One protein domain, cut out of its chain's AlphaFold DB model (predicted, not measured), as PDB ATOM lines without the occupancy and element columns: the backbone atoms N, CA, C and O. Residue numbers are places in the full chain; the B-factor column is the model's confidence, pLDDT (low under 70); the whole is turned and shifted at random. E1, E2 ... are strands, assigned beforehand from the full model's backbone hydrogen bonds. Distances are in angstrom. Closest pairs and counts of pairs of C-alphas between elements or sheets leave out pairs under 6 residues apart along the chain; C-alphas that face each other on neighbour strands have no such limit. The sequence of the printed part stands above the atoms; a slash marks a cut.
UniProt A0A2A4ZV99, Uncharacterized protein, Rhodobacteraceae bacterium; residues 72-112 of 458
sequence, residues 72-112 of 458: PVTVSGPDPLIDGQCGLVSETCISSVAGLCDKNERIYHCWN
ATOM      1  N   PRO A  72     190.810 134.856 148.385       89.88
ATOM      2  CA  PRO A  72     190.940 134.494 146.972       89.88
ATOM      3  C   PRO A  72     192.326 134.782 146.389       89.88
ATOM      4  O   PRO A  72     192.709 134.175 145.392       89.88
ATOM      5  N   VAL A  73     193.054 135.724 146.994       90.56
ATOM      6  CA  VAL A  73     194.370 136.190 146.539       90.56
ATOM      7  C   VAL A  73     195.513 135.651 147.401       90.56
ATOM      8  O   VAL A  73     196.682 135.874 147.086       90.56
ATOM      9  N   THR A  74     195.195 134.934 148.484       91.94
ATOM     10  CA  THR A  74     196.196 134.377 149.394       91.94
ATOM     11  C   THR A  74     196.783 133.090 148.826       91.94
ATOM     12  O   THR A  74     196.065 132.119 148.582       91.94
ATOM     13  N   VAL A  75     198.105 133.047 148.672       90.81
ATOM     14  CA  VAL A  75     198.840 131.869 148.196       90.81
ATOM     15  C   VAL A  75     199.730 131.288 149.291       90.81
ATOM     16  O   VAL A  75     200.250 131.991 150.153       90.81
ATOM     17  N   SER A  76     199.900 129.966 149.274       83.69
ATOM     18  CA  SER A  76     200.850 129.261 150.142       83.69
ATOM     19  C   SER A  76     202.114 128.952 149.337       83.69
ATOM     20  O   SER A  76     202.085 128.082 148.469       83.69
ATOM     21  N   GLY A  77     203.218 129.655 149.590       68.25
ATOM     22  CA  GLY A  77     204.465 129.473 148.841       68.25
ATOM     23  C   GLY A  77     205.565 130.449 149.270       68.25
ATOM     24  O   GLY A  77     205.281 131.360 150.044       68.25
ATOM     25  N   PRO A  78     206.822 130.237 148.839       60.47
ATOM     26  CA  PRO A  78     207.920 131.140 149.165       60.47
ATOM     27  C   PRO A  78     207.830 132.450 148.368       60.47
ATOM     28  O   PRO A  78     207.409 132.439 147.213       60.47
ATOM     29  N   ASP A  79     208.284 133.545 148.982       66.06
ATOM     30  CA  ASP A  79     208.576 134.814 148.306       66.06
ATOM     31  C   ASP A  79     209.549 134.615 147.125       66.06
ATOM     32  O   ASP A  79     210.468 133.787 147.225       66.06
ATOM     33  N   PRO A  80     209.417 135.380 146.024       79.12
ATOM     34  CA  PRO A  80     208.578 136.575 145.888       79.12
ATOM     35  C   PRO A  80     207.143 136.288 145.412       79.12
ATOM     36  O   PRO A  80     206.911 135.437 144.551       79.12
ATOM     37  N   LEU A  81     206.188 137.053 145.945       86.44
ATOM     38  CA  LEU A  81     204.816 137.148 145.431       86.44
ATOM     39  C   LEU A  81     204.787 137.722 143.999       86.44
ATOM     40  O   LEU A  81     205.663 138.496 143.617       86.44
ATOM     41  N   ILE A  82     203.767 137.364 143.208       86.88
ATOM     42  CA  ILE A  82     203.493 137.997 141.902       86.88
ATOM     43  C   ILE A  82     202.318 138.981 141.985       86.88
ATOM     44  O   ILE A  82     201.631 139.055 143.003       86.88
ATOM     45  N   ASP A  83     202.087 139.728 140.900       86.19
ATOM     46  CA  ASP A  83     201.005 140.716 140.770       86.19
ATOM     47  C   ASP A  83     199.647 140.191 141.254       86.19
ATOM     48  O   ASP A  83     199.181 139.134 140.820       86.19
ATOM     49  N   GLY A  84     199.037 140.920 142.191       87.50
ATOM     50  CA  GLY A  84     197.732 140.601 142.760       87.50
ATOM     51  C   GLY A  84     197.730 139.526 143.848       87.50
ATOM     52  O   GLY A  84     196.645 139.110 144.255       87.50
ATOM     53  N   GLN A  85     198.887 139.048 144.321       91.88
ATOM     54  CA  GLN A  85     198.962 137.992 145.337       91.88
ATOM     55  C   GLN A  85     199.284 138.510 146.735       91.88
ATOM     56  O   GLN A  85     200.031 139.468 146.920       91.88
ATOM     57  N   CYS A  86     198.758 137.799 147.731       92.06
ATOM     58  CA  CYS A  86     199.061 138.003 149.141       92.06
ATOM     59  C   CYS A  86     199.633 136.725 149.772       92.06
ATOM     60  O   CYS A  86     199.192 135.616 149.483       92.06
ATOM     61  N   GLY A  87     200.596 136.877 150.675       91.94
ATOM     62  CA  GLY A  87     201.118 135.824 151.540       91.94
ATOM     63  C   GLY A  87     200.725 136.080 152.994       91.94
ATOM     64  O   GLY A  87     200.828 137.207 153.480       91.94
ATOM     65  N   LEU A  88     200.279 135.039 153.704       91.38
ATOM     66  CA  LEU A  88     200.038 135.116 155.147       91.38
ATOM     67  C   LEU A  88     201.384 135.169 155.881       91.38
ATOM     68  O   LEU A  88     202.152 134.209 155.844       91.38
ATOM     69  N   VAL A  89     201.649 136.276 156.568       89.88
ATOM     70  CA  VAL A  89     202.881 136.495 157.339       89.88
ATOM     71  C   VAL A  89     202.755 135.887 158.729       89.88
ATOM     72  O   VAL A  89     203.662 135.205 159.205       89.88
ATOM     73  N   SER A  90     201.626 136.128 159.395       90.38
ATOM     74  CA  SER A  90     201.376 135.613 160.736       90.38
ATOM     75  C   SER A  90     199.887 135.428 161.004       90.38
ATOM     76  O   SER A  90     199.037 136.113 160.438       90.38
ATOM     77  N   GLU A  91     199.585 134.492 161.899       91.75
ATOM     78  CA  GLU A  91     198.273 134.314 162.510       91.75
ATOM     79  C   GLU A  91     198.480 134.196 164.021       91.75
ATOM     80  O   GLU A  91     199.131 133.264 164.500       91.75
ATOM     81  N   THR A  92     197.960 135.165 164.769       93.12
ATOM     82  CA  THR A  92     198.135 135.259 166.218       93.12
ATOM     83  C   THR A  92     196.787 135.209 166.908       93.12
ATOM     84  O   THR A  92     195.873 135.965 166.590       93.12
ATOM     85  N   CYS A  93     196.671 134.342 167.907       91.19
ATOM     86  CA  CYS A  93     195.498 134.314 168.760       91.19
ATOM     87  C   CYS A  93     195.515 135.506 169.728       91.19
ATOM     88  O   CYS A  93     196.363 135.557 170.619       91.19
ATOM     89  N   ILE A  94     194.581 136.446 169.575       90.88
ATOM     90  CA  ILE A  94     194.507 137.660 170.409       90.88
ATOM     91  C   ILE A  94     193.468 137.559 171.530       90.88
ATOM     92  O   ILE A  94     193.484 138.356 172.466       90.88
ATOM     93  N   SER A  95     192.585 136.562 171.479       86.12
ATOM     94  CA  SER A  95     191.657 136.239 172.562       86.12
ATOM     95  C   SER A  95     191.442 134.723 172.629       86.12
ATOM     96  O   SER A  95     191.483 134.025 171.614       86.12
ATOM     97  N   SER A  96     191.272 134.185 173.842       84.19
ATOM     98  CA  SER A  96     191.028 132.755 174.041       84.19
ATOM     99  C   SER A  96     190.079 132.491 175.204       84.19
ATOM    100  O   SER A  96     190.121 133.163 176.236       84.19
ATOM    101  N   VAL A  97     189.249 131.460 175.055       76.44
ATOM    102  CA  VAL A  97     188.290 131.014 176.069       76.44
ATOM    103  C   VAL A  97     188.438 129.509 176.252       76.44
ATOM    104  O   VAL A  97     188.390 128.747 175.291       76.44
ATOM    105  N   ALA A  98     188.639 129.074 177.499       75.12
ATOM    106  CA  ALA A  98     188.852 127.664 177.854       75.12
ATOM    107  C   ALA A  98     189.998 126.976 177.071       75.12
ATOM    108  O   ALA A  98     189.962 125.772 176.834       75.12
ATOM    109  N   GLY A  99     191.022 127.744 176.678       78.50
ATOM    110  CA  GLY A  99     192.172 127.247 175.917       78.50
ATOM    111  C   GLY A  99     191.942 127.114 174.408       78.50
ATOM    112  O   GLY A  99     192.846 126.667 173.708       78.50
ATOM    113  N   LEU A 100     190.770 127.512 173.899       79.69
ATOM    114  CA  LEU A 100     190.479 127.606 172.468       79.69
ATOM    115  C   LEU A 100     190.531 129.069 172.026       79.69
ATOM    116  O   LEU A 100     189.997 129.941 172.714       79.69
ATOM    117  N   CYS A 101     191.172 129.334 170.889       82.62
ATOM    118  CA  CYS A 101     191.225 130.681 170.337       82.62
ATOM    119  C   CYS A 101     189.853 131.107 169.808       82.62
ATOM    120  O   CYS A 101     189.244 130.362 169.040       82.62
ATOM    121  N   ASP A 102     189.372 132.283 170.209       79.69
ATOM    122  CA  ASP A 102     188.097 132.843 169.742       79.69
ATOM    123  C   ASP A 102     188.283 134.023 168.774       79.69
ATOM    124  O   ASP A 102     187.385 134.290 167.974       79.69
ATOM    125  N   LYS A 103     189.451 134.680 168.774       86.00
ATOM    126  CA  LYS A 103     189.795 135.745 167.828       86.00
ATOM    127  C   LYS A 103     191.246 135.634 167.369       86.00
ATOM    128  O   LYS A 103     192.165 135.682 168.188       86.00
ATOM    129  N   ASN A 104     191.432 135.554 166.054       88.88
ATOM    130  CA  ASN A 104     192.742 135.600 165.416       88.88
ATOM    131  C   ASN A 104     192.976 136.975 164.789       88.88
ATOM    132  O   ASN A 104     192.081 137.540 164.164       88.88
ATOM    133  N   GLU A 105     194.194 137.475 164.930       90.62
ATOM    134  CA  GLU A 105     194.752 138.556 164.132       90.62
ATOM    135  C   GLU A 105     195.640 137.938 163.054       90.62
ATOM    136  O   GLU A 105     196.432 137.037 163.339       90.62
ATOM    137  N   ARG A 106     195.487 138.386 161.808       91.00
ATOM    138  CA  ARG A 106     196.270 137.898 160.672       91.00
ATOM    139  C   ARG A 106     196.943 139.065 159.976       91.00
ATOM    140  O   ARG A 106     196.274 140.045 159.663       91.00
ATOM    141  N   ILE A 107     198.232 138.918 159.695       90.94
ATOM    142  CA  ILE A 107     199.015 139.892 158.930       90.94
ATOM    143  C   ILE A 107     199.314 139.289 157.564       90.94
ATOM    144  O   ILE A 107     199.767 138.146 157.473       90.94
ATOM    145  N   TYR A 108     199.077 140.066 156.510       90.81
ATOM    146  CA  TYR A 108     199.356 139.678 155.133       90.81
ATOM    147  C   TYR A 108     200.378 140.630 154.520       90.81
ATOM    148  O   TYR A 108     200.322 141.836 154.741       90.81
ATOM    149  N   HIS A 109     201.282 140.083 153.716       90.69
ATOM    150  CA  HIS A 109     202.114 140.843 152.793       90.69
ATOM    151  C   HIS A 109     201.499 140.674 151.408       90.69
ATOM    152  O   HIS A 109     201.254 139.543 151.003       90.69
ATOM    153  N   CYS A 110     201.242 141.759 150.681       89.06
ATOM    154  CA  CYS A 110     200.665 141.687 149.341       89.06
ATOM    155  C   CYS A 110     201.534 142.414 148.319       89.06
ATOM    156  O   CYS A 110     201.980 143.528 148.579       89.06
ATOM    157  N   TRP A 111     201.688 141.823 147.136       89.12
ATOM    158  CA  TRP A 111     202.266 142.485 145.972       89.12
ATOM    159  C   TRP A 111     201.129 142.922 145.039       89.12
ATOM    160  O   TRP A 111     200.439 142.083 144.461       89.12
ATOM    161  N   ASN A 112     200.883 144.236 144.957       84.88
ATOM    162  CA  ASN A 112     199.723 144.831 144.272       84.88
ATOM    163  C   ASN A 112     198.381 144.181 144.673       84.88
ATOM    164  O   ASN A 112     197.552 143.837 143.833       84.88
TER     165      ASN A 112
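What this domain is: This is residues 72 to 112 of the 458 residues of an uncharacterized protein of Rhodobacteraceae bacterium (UniProt A0A2A4ZV99). A long, narrow hairpin of two antiparallel strands, E1 and E2, makes the length of a rod, and the unnamed stretch of residues 72 to 84 loops beside the end where E1 begins. The printed part has 41 residues with two named strands, E1 then E2, and no named helix; the class is all strand. It is only just loose, close to extended, with a radius of gyration of the C-alphas of 13.1 A, and spans 41 by 16 by 13 A.

How they stand to each other: E1, residues 85 to 97, and E2, residues 100 to 111, form a hairpin through a tight link of 2 residues. They are antiparallel neighbours at 162 degrees between directions; C-alphas 86 and 110, which face each other, are 4.0 A apart. N 87 and O 109, 2.8 A, and N 105 and O 92, 2.8 A, are within hydrogen-bond range. E1 bends by 53 degrees at residue 89, E2 by 56 degrees at residue 103. Residues 74 to 75 pair, parallel, with residues 86 to 87 of E1.

Where its parts are: E1 measures 33.3 A from C-alpha 85 at (198.962, 137.992, 145.337) to C-alpha 97. E2 measures 32.6 A and ends with C-alpha 111 at (202.266, 142.485, 145.972).

The domain as a whole: The C-alphas farthest apart, of Asp 83 and Ala 98, are 41.1 A apart. The printed part has no cut. Mean pLDDT of the printed part is 85.8; residues 77 to 79 are under 70.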